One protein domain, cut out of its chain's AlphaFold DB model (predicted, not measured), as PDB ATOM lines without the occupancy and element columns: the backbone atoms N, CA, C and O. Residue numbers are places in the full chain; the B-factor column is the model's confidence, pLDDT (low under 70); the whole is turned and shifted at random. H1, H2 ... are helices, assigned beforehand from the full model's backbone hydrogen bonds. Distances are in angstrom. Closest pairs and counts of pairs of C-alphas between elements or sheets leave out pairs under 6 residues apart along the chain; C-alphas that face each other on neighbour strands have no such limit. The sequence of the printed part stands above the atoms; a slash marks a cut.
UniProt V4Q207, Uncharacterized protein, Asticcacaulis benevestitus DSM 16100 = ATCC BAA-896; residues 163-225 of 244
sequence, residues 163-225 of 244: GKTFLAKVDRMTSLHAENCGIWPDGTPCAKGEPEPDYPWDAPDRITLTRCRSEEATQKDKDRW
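What this domain is: This is residues 163 to 225 of the 244 residues of an uncharacterized protein of Asticcacaulis benevestitus DSM 16100 = ATCC BAA-896 (UniProt V4Q207). A long helix, H1, and a shorter one, H2, run side by side with a gap between them, H2 heading back the way H1 came; a long winding loop, residues 182 to 202, joins them at one end, and a small helix, H3, sits at the far end of H2. The loop reaches out past the end of H1 around Lys 192 before it folds back to H2. The printed part has 63 residues with three named helices, in the order H1, H2, H3, and no named strand; the class is all helix. It is elongated, 37 by 21 by 17 A along its main axes, and only just compact, close to loose, with a radius of gyration of the C-alphas of 12.4 A.

Where its parts are: The printed part begins with H1, residues 163 to 181, 27.0 A from first to last C-alpha; C-alpha 163 is at (40.842, -28.128, 44.860) and C-alpha 181 at (52.455, -9.776, 60.929). Residues 182 to 202 hold no named element. H2 follows, residues 203 to 212, 14.4 A long, with C-alpha 203 at (50.472, -9.852, 42.336). H3 is residues 219 to 222, 5.1 A long, and ends with C-alpha 222 at (50.817, -26.217, 43.215). Residues 223 to 225 come after it.

How they stand to each other: H1, the longest helix by residues, touches no helix. H1 and H2 are near each other, with 6 pairs of C-alphas within 10 A and no pair within 8 A. H2 and H3 touch, with 4 pairs of C-alphas within 8 A; their closest C-alphas are those of Cys 212 and Lys 222, 6.0 A apart, and their centres are 11.6 A apart. H1 and H3 are only just apart, their closest C-alphas 8.3 A from each other. In H1 and H2, every O i to N i+4 pair is within hydrogen-bond range. H3, with 4 residues, is too short for such a pair; its 1 pair of O i and N i+3 is within range.

The domain as a whole: The two C-alphas farthest apart are those of Lys 192, in the link from H1 to H2, and Glu 216, in the link from H2 to H3, at 37.3 A. The first and last printed C-alphas, of Gly 163 and Trp 225, are 13.6 A apart. The printed part has no cut. The link from H1 to H2, with 21 residues, is long, and its C-alphas lie 5 to 19 A from the mean of the C-alphas; the link from H2 to H3, with 6 residues, is short but not tight. The mean pLDDT of the printed part is 73.0, and 15 residues are under 70, among them residues 163 to 164, 192 to 193, 198 to 199, 221 to 222 and 224 to 225.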
ATOM      1  N   GLY A 163      41.046 -29.568  45.057       65.00
ATOM      2  CA  GLY A 163      40.842 -28.128  44.860       65.00
ATOM      3  C   GLY A 163      40.345 -27.427  46.129       65.00
ATOM      4  O   GLY A 163      40.821 -26.348  46.475       65.00
ATOM      5  N   LYS A 164      39.446 -28.074  46.882       66.19
ATOM      6  CA  LYS A 164      38.946 -27.553  48.165       66.19
ATOM      7  C   LYS A 164      40.020 -27.590  49.247       66.19
ATOM      8  O   LYS A 164      40.134 -26.647  50.019       66.19
ATOM      9  N   THR A 165      40.815 -28.660  49.300       70.19
ATOM     10  CA  THR A 165      41.903 -28.782  50.287       70.19
ATOM     11  C   THR A 165      43.051 -27.813  50.003       70.19
ATOM     12  O   THR A 165      43.601 -27.240  50.941       70.19
ATOM     13  N   PHE A 166      43.364 -27.555  48.729       74.00
ATOM     14  CA  PHE A 166      44.325 -26.532  48.319       74.00
ATOM     15  C   PHE A 166      43.846 -25.127  48.688       74.00
ATOM     16  O   PHE A 166      44.587 -24.405  49.345       74.00
ATOM     17  N   LEU A 167      42.607 -24.755  48.345       72.75
ATOM     18  CA  LEU A 167      42.060 -23.440  48.702       72.75
ATOM     19  C   LEU A 167      41.975 -23.249  50.221       72.75
ATOM     20  O   LEU A 167      42.417 -22.228  50.725       72.75
ATOM     21  N   ALA A 168      41.553 -24.269  50.973       72.44
ATOM     22  CA  ALA A 168      41.567 -24.210  52.434       72.44
ATOM     23  C   ALA A 168      42.989 -24.060  53.013       72.44
ATOM     24  O   ALA A 168      43.180 -23.398  54.033       72.44
ATOM     25  N   LYS A 169      44.003 -24.670  52.381       75.12
ATOM     26  CA  LYS A 169      45.415 -24.501  52.761       75.12
ATOM     27  C   LYS A 169      45.901 -23.082  52.462       75.12
ATOM     28  O   LYS A 169      46.573 -22.492  53.304       75.12
ATOM     29  N   VAL A 170      45.566 -22.562  51.285       77.25
ATOM     30  CA  VAL A 170      45.870 -21.203  50.824       77.25
ATOM     31  C   VAL A 170      45.273 -20.171  51.785       77.25
ATOM     32  O   VAL A 170      46.028 -19.387  52.358       77.25
ATOM     33  N   ASP A 171      43.968 -20.243  52.054       75.44
ATOM     34  CA  ASP A 171      43.267 -19.330  52.965       75.44
ATOM     35  C   ASP A 171      43.877 -19.395  54.371       75.44
ATOM     36  O   ASP A 171      44.218 -18.372  54.966       75.44
ATOM     37  N   ARG A 172      44.140 -20.612  54.872       74.31
ATOM     38  CA  ARG A 172      44.759 -20.815  56.186       74.31
ATOM     39  C   ARG A 172      46.145 -20.184  56.285       74.31
ATOM     40  O   ARG A 172      46.431 -19.556  57.298       74.31
ATOM     41  N   MET A 173      47.025 -20.382  55.303       72.81
ATOM     42  CA  MET A 173      48.377 -19.806  55.368       72.81
ATOM     43  C   MET A 173      48.347 -18.280  55.339       72.81
ATOM     44  O   MET A 173      49.163 -17.640  55.991       72.81
ATOM     45  N   THR A 174      47.381 -17.718  54.627       74.81
ATOM     46  CA  THR A 174      47.279 -16.281  54.345       74.81
ATOM     47  C   THR A 174      46.692 -15.530  55.510       74.81
ATOM     48  O   THR A 174      47.296 -14.574  55.984       74.81
ATOM     49  N   SER A 175      45.587 -16.048  56.045       74.31
ATOM     50  CA  SER A 175      45.004 -15.555  57.287       74.31
ATOM     51  C   SER A 175      46.011 -15.664  58.434       74.31
ATOM     52  O   SER A 175      46.221 -14.695  59.149       74.31
ATOM     53  N   LEU A 176      46.711 -16.800  58.578       72.44
ATOM     54  CA  LEU A 176      47.722 -16.957  59.634       72.44
ATOM     55  C   LEU A 176      48.917 -16.017  59.457       72.44
ATOM     56  O   LEU A 176      49.445 -15.521  60.446       72.44
ATOM     57  N   HIS A 177      49.379 -15.795  58.223       69.25
ATOM     58  CA  HIS A 177      50.459 -14.847  57.972       69.25
ATOM     59  C   HIS A 177      50.027 -13.430  58.355       69.25
ATOM     60  O   HIS A 177      50.714 -12.796  59.151       69.25
ATOM     61  N   ALA A 178      48.862 -12.993  57.869       73.44
ATOM     62  CA  ALA A 178      48.318 -11.666  58.129       73.44
ATOM     63  C   ALA A 178      48.019 -11.426  59.617       73.44
ATOM     64  O   ALA A 178      48.352 -10.366  60.141       73.44
ATOM     65  N   GLU A 179      47.480 -12.422  60.329       74.69
ATOM     66  CA  GLU A 179      47.270 -12.364  61.783       74.69
ATOM     67  C   GLU A 179      48.586 -12.219  62.559       74.69
ATOM     68  O   GLU A 179      48.625 -11.525  63.577       74.69
ATOM     69  N   ASN A 180      49.661 -12.861  62.093       69.62
ATOM     70  CA  ASN A 180      50.956 -12.828  62.772       69.62
ATOM     71  C   ASN A 180      51.723 -11.522  62.511       69.62
ATOM     72  O   ASN A 180      52.349 -10.999  63.430       69.62
ATOM     73  N   CYS A 181      51.704 -10.991  61.282       70.00
ATOM     74  CA  CYS A 181      52.455  -9.776  60.929       70.00
ATOM     75  C   CYS A 181      51.617  -8.487  60.970       70.00
ATOM     76  O   CYS A 181      52.166  -7.393  60.846       70.00
ATOM     77  N   GLY A 182      50.297  -8.593  61.156       72.50
ATOM     78  CA  GLY A 182      49.372  -7.459  61.199       72.50
ATOM     79  C   GLY A 182      49.122  -6.796  59.841       72.50
ATOM     80  O   GLY A 182      48.540  -5.712  59.799       72.50
ATOM     81  N   ILE A 183      49.563  -7.410  58.738       79.12
ATOM     82  CA  ILE A 183      49.463  -6.879  57.373       79.12
ATOM     83  C   ILE A 183      49.121  -8.030  56.413       79.12
ATOM     84  O   ILE A 183      49.755  -9.079  56.429       79.12
ATOM     85  N   TRP A 184      48.118  -7.851  55.561       80.69
ATOM     86  CA  TRP A 184      47.793  -8.790  54.490       80.69
ATOM     87  C   TRP A 184      48.876  -8.786  53.398       80.69
ATOM     88  O   TRP A 184      49.539  -7.770  53.199       80.69
ATOM     89  N   PRO A 185      49.053  -9.874  52.630       76.38
ATOM     90  CA  PRO A 185      50.022  -9.903  51.528       76.38
ATOM     91  C   PRO A 185      49.869  -8.786  50.481       76.38
ATOM     92  O   PRO A 185      50.843  -8.420  49.829       76.38
ATOM     93  N   ASP A 186      48.676  -8.210  50.323       74.62
ATOM     94  CA  ASP A 186      48.435  -7.052  49.449       74.62
ATOM     95  C   ASP A 186      48.927  -5.706  50.034       74.62
ATOM     96  O   ASP A 186      48.889  -4.679  49.354       74.62
ATOM     97  N   GLY A 187      49.415  -5.710  51.278       69.50
ATOM     98  CA  GLY A 187      49.897  -4.547  52.019       69.50
ATOM     99  C   GLY A 187      48.836  -3.852  52.878       69.50
ATOM    100  O   GLY A 187      49.151  -2.848  53.521       69.50
ATOM    101  N   THR A 188      47.593  -4.342  52.907       77.50
ATOM    102  CA  THR A 188      46.533  -3.751  53.738       77.50
ATOM    103  C   THR A 188      46.672  -4.155  55.214       77.50
ATOM    104  O   THR A 188      47.153  -5.247  55.512       77.50
ATOM    105  N   PRO A 189      46.279  -3.307  56.184       76.62
ATOM    106  CA  PRO A 189      46.340  -3.669  57.601       76.62
ATOM    107  C   PRO A 189      45.416  -4.848  57.944       76.62
ATOM    108  O   PRO A 189      44.255  -4.870  57.543       76.62
ATOM    109  N   CYS A 190      45.906  -5.801  58.738       78.88
ATOM    110  CA  CYS A 190      45.111  -6.902  59.282       78.88
ATOM    111  C   CYS A 190      44.712  -6.579  60.732       78.88
ATOM    112  O   CYS A 190      45.418  -6.914  61.687       78.88
ATOM    113  N   ALA A 191      43.593  -5.868  60.905       75.50
ATOM    114  CA  ALA A 191      43.072  -5.506  62.221       75.50
ATOM    115  C   ALA A 191      42.098  -6.566  62.763       75.50
ATOM    116  O   ALA A 191      41.243  -7.104  62.060       75.50
ATOM    117  N   LYS A 192      42.202  -6.859  64.064       65.38
ATOM    118  CA  LYS A 192      41.403  -7.901  64.719       65.38
ATOM    119  C   LYS A 192      39.906  -7.567  64.674       65.38
ATOM    120  O   LYS A 192      39.454  -6.661  65.368       65.38
ATOM    121  N   GLY A 193      39.139  -8.370  63.938       66.88
ATOM    122  CA  GLY A 193      37.685  -8.229  63.803       66.88
ATOM    123  C   GLY A 193      37.233  -7.434  62.576       66.88
ATOM    124  O   GLY A 193      36.027  -7.298  62.376       66.88
ATOM    125  N   GLU A 194      38.165  -6.944  61.757       71.25
ATOM    126  CA  GLU A 194      37.849  -6.409  60.432       71.25
ATOM    127  C   GLU A 194      37.700  -7.549  59.411       71.25
ATOM    128  O   GLU A 194      38.338  -8.597  59.560       71.25
ATOM    129  N   PRO A 195      36.817  -7.396  58.406       72.88
ATOM    130  CA  PRO A 195      36.662  -8.397  57.360       72.88
ATOM    131  C   PRO A 195      37.947  -8.524  56.533       72.88
ATOM    132  O   PRO A 195      38.644  -7.540  56.292       72.88
ATOM    133  N   GLU A 196      38.232  -9.745  56.078       74.19
ATOM    134  CA  GLU A 196      39.283 -10.008  55.094       74.19
ATOM    135  C   GLU A 196      39.034  -9.162  53.829       74.19
ATOM    136  O   GLU A 196      37.883  -9.057  53.389       74.19
ATOM    137  N   PRO A 197      40.070  -8.524  53.256       74.38
ATOM    138  CA  PRO A 197      39.925  -7.770  52.020       74.38
ATOM    139  C   PRO A 197      39.504  -8.697  50.876       74.38
ATOM    140  O   PRO A 197      39.859  -9.870  50.844       74.38
ATOM    141  N   ASP A 198      38.798  -8.157  49.878       69.88
ATOM    142  CA  ASP A 198      38.317  -8.944  48.729       69.88
ATOM    143  C   ASP A 198      39.459  -9.629  47.943       69.88
ATOM    144  O   ASP A 198      39.245 -10.623  47.243       69.88
ATOM    145  N   TYR A 199      40.685  -9.096  48.044       69.75
ATOM    146  CA  TYR A 199      41.880  -9.598  47.368       69.75
ATOM    147  C   TYR A 199      43.123  -9.545  48.280       69.75
ATOM    148  O   TYR A 199      43.999  -8.719  48.041       69.75
ATOM    149  N   PRO A 200      43.267 -10.463  49.253       73.62
ATOM    150  CA  PRO A 200      44.335 -10.460  50.267       73.62
ATOM    151  C   PRO A 200      45.709 -10.900  49.718       73.62
ATOM    152  O   PRO A 200      46.561 -11.364  50.464       73.62
ATOM    153  N   TRP A 201      45.927 -10.833  48.405       79.25
ATOM    154  CA  TRP A 201      47.015 -11.511  47.699       79.25
ATOM    155  C   TRP A 201      47.920 -10.517  46.975       79.25
ATOM    156  O   TRP A 201      47.424  -9.626  46.274       79.25
ATOM    157  N   ASP A 202      49.233 -10.741  47.015       75.31
ATOM    158  CA  ASP A 202      50.167  -9.998  46.172       75.31
ATOM    159  C   ASP A 202      50.040 -10.395  44.681       75.31
ATOM    160  O   ASP A 202      49.385 -11.372  44.302       75.31
ATOM    161  N   ALA A 203      50.611  -9.597  43.773       71.00
ATOM    162  CA  ALA A 203      50.472  -9.852  42.336       71.00
ATOM    163  C   ALA A 203      51.057 -11.216  41.875       71.00
ATOM    164  O   ALA A 203      50.385 -11.902  41.095       71.00
ATOM    165  N   PRO A 204      52.255 -11.643  42.322       72.38
ATOM    166  CA  PRO A 204      52.794 -12.984  42.055       72.38
ATOM    167  C   PRO A 204      51.907 -14.140  42.536       72.38
ATOM    168  O   PRO A 204      51.687 -15.113  41.799       72.38
ATOM    169  N   ASP A 205      51.363 -14.024  43.739       73.44
ATOM    170  CA  ASP A 205      50.498 -15.024  44.338       73.44
ATOM    171  C   ASP A 205      49.174 -15.123  43.580       73.44
ATOM    172  O   ASP A 205      48.721 -16.218  43.235       73.44
ATOM    173  N   ARG A 206      48.596 -13.993  43.170       75.25
ATOM    174  CA  ARG A 206      47.392 -13.981  42.320       75.25
ATOM    175  C   ARG A 206      47.583 -14.757  41.022       75.25
ATOM    176  O   ARG A 206      46.694 -15.509  40.614       75.25
ATOM    177  N   ILE A 207      48.729 -14.589  40.367       76.19
ATOM    178  CA  ILE A 207      49.057 -15.299  39.122       76.19
ATOM    179  C   ILE A 207      49.163 -16.804  39.389       76.19
ATOM    180  O   ILE A 207      48.613 -17.612  38.635       76.19
ATOM    181  N   THR A 208      49.821 -17.179  40.485       75.44
ATOM    182  CA  THR A 208      50.014 -18.581  40.874       75.44
ATOM    183  C   THR A 208      48.691 -19.246  41.259       75.44
ATOM    184  O   THR A 208      48.402 -20.337  40.768       75.44
ATOM    185  N   LEU A 209      47.826 -18.571  42.022       78.94
ATOM    186  CA  LEU A 209      46.480 -19.053  42.359       78.94
ATOM    187  C   LEU A 209      45.594 -19.202  41.129       78.94
ATOM    188  O   LEU A 209      44.893 -20.203  41.001       78.94
ATOM    189  N   THR A 210      45.637 -18.238  40.209       80.56
ATOM    190  CA  THR A 210      44.863 -18.306  38.960       80.56
ATOM    191  C   THR A 210      45.276 -19.522  38.134       80.56
ATOM    192  O   THR A 210      44.424 -20.237  37.613       80.56
ATOM    193  N   ARG A 211      46.581 -19.812  38.079       76.31
ATOM    194  CA  ARG A 211      47.118 -20.997  37.403       76.31
ATOM    195  C   ARG A 211      46.776 -22.298  38.130       76.31
ATOM    196  O   ARG A 211      46.451 -23.273  37.473       76.31
ATOM    197  N   CYS A 212      46.802 -22.316  39.462       75.44
ATOM    198  CA  CYS A 212      46.426 -23.493  40.252       75.44
ATOM    199  C   CYS A 212      44.924 -23.806  40.196       75.44
ATOM    200  O   CYS A 212      44.529 -24.936  40.471       75.44
ATOM    201  N   ARG A 213      44.090 -22.816  39.851       74.56
ATOM    202  CA  ARG A 213      42.641 -22.967  39.653       74.56
ATOM    203  C   ARG A 213      42.262 -23.450  38.247       74.56
ATOM    204  O   ARG A 213      41.081 -23.703  38.022       74.56
ATOM    205  N   SER A 214      43.206 -23.566  37.307       76.06
ATOM    206  CA  SER A 214      42.908 -24.103  35.975       76.06
ATOM    207  C   SER A 214      42.761 -25.627  36.008       76.06
ATOM    208  O   SER A 214      43.383 -26.315  36.818       76.06
ATOM    209  N   GLU A 215      41.963 -26.175  35.088       66.81
ATOM    210  CA  GLU A 215      41.804 -27.630  34.921       66.81
ATOM    211  C   GLU A 215      43.116 -28.322  34.488       66.81
ATOM    212  O   GLU A 215      43.274 -29.527  34.652       66.81
ATOM    213  N   GLU A 216      44.085 -27.547  33.993       72.44
ATOM    214  CA  GLU A 216      45.401 -27.997  33.525       72.44
ATOM    215  C   GLU A 216      46.503 -27.888  34.600       72.44
ATOM    216  O   GLU A 216      47.683 -28.107  34.312       72.44
ATOM    217  N   ALA A 217      46.156 -27.513  35.837       70.62
ATOM    218  CA  ALA A 217      47.125 -27.262  36.898       70.62
ATOM    219  C   ALA A 217      47.951 -28.515  37.252       70.62
ATOM    220  O   ALA A 217      47.440 -29.503  37.790       70.62
ATOM    221  N   THR A 218      49.265 -28.448  37.024       73.56
ATOM    222  CA  THR A 218      50.193 -29.533  37.376       73.56
ATOM    223  C   THR A 218      50.565 -29.503  38.860       73.56
ATOM    224  O   THR A 218      50.510 -28.454  39.498       73.56
ATOM    225  N   GLN A 219      51.017 -30.631  39.421       67.31
ATOM    226  CA  GLN A 219      51.500 -30.678  40.811       67.31
ATOM    227  C   GLN A 219      52.635 -29.668  41.070       67.31
ATOM    228  O   GLN A 219      52.631 -28.975  42.078       67.31
ATOM    229  N   LYS A 220      53.533 -29.478  40.095       70.62
ATOM    230  CA  LYS A 220      54.630 -28.497  40.177       70.62
ATOM    231  C   LYS A 220      54.160 -27.046  40.270       70.62
ATOM    232  O   LYS A 220      54.870 -26.219  40.834       70.62
ATOM    233  N   ASP A 221      53.007 -26.722  39.688       69.50
ATOM    234  CA  ASP A 221      52.424 -25.383  39.798       69.50
ATOM    235  C   ASP A 221      51.847 -25.152  41.203       69.50
ATOM    236  O   ASP A 221      51.919 -24.038  41.715       69.50
ATOM    237  N   LYS A 222      51.367 -26.221  41.851       66.62
ATOM    238  CA  LYS A 222      50.817 -26.217  43.215       66.62
ATOM    239  C   LYS A 222      51.916 -26.153  44.279       66.62
ATOM    240  O   LYS A 222      51.763 -25.442  45.267       66.62
ATOM    241  N   ASP A 223      53.037 -26.839  44.057       71.06
ATOM    242  CA  ASP A 223      54.201 -26.820  44.961       71.06
ATOM    243  C   ASP A 223      54.957 -25.479  44.921       71.06
ATOM    244  O   ASP A 223      55.756 -25.175  45.803       71.06
ATOM    245  N   ARG A 224      54.698 -24.651  43.900       67.50
ATOM    246  CA  ARG A 224      55.241 -23.291  43.759       67.50
ATOM    247  C   ARG A 224      54.526 -22.241  44.610       67.50
ATOM    248  O   ARG A 224      54.858 -21.069  44.483       67.50
ATOM    249  N   TRP A 225      53.553 -22.647  45.422       67.06
ATOM    250  CA  TRP A 225      52.804 -21.780  46.324       67.06
ATOM    251  C   TRP A 225      53.368 -21.806  47.762       67.06
ATOM    252  O   TRP A 225      53.528 -22.902  48.311       67.06
TER     253      TRP A 225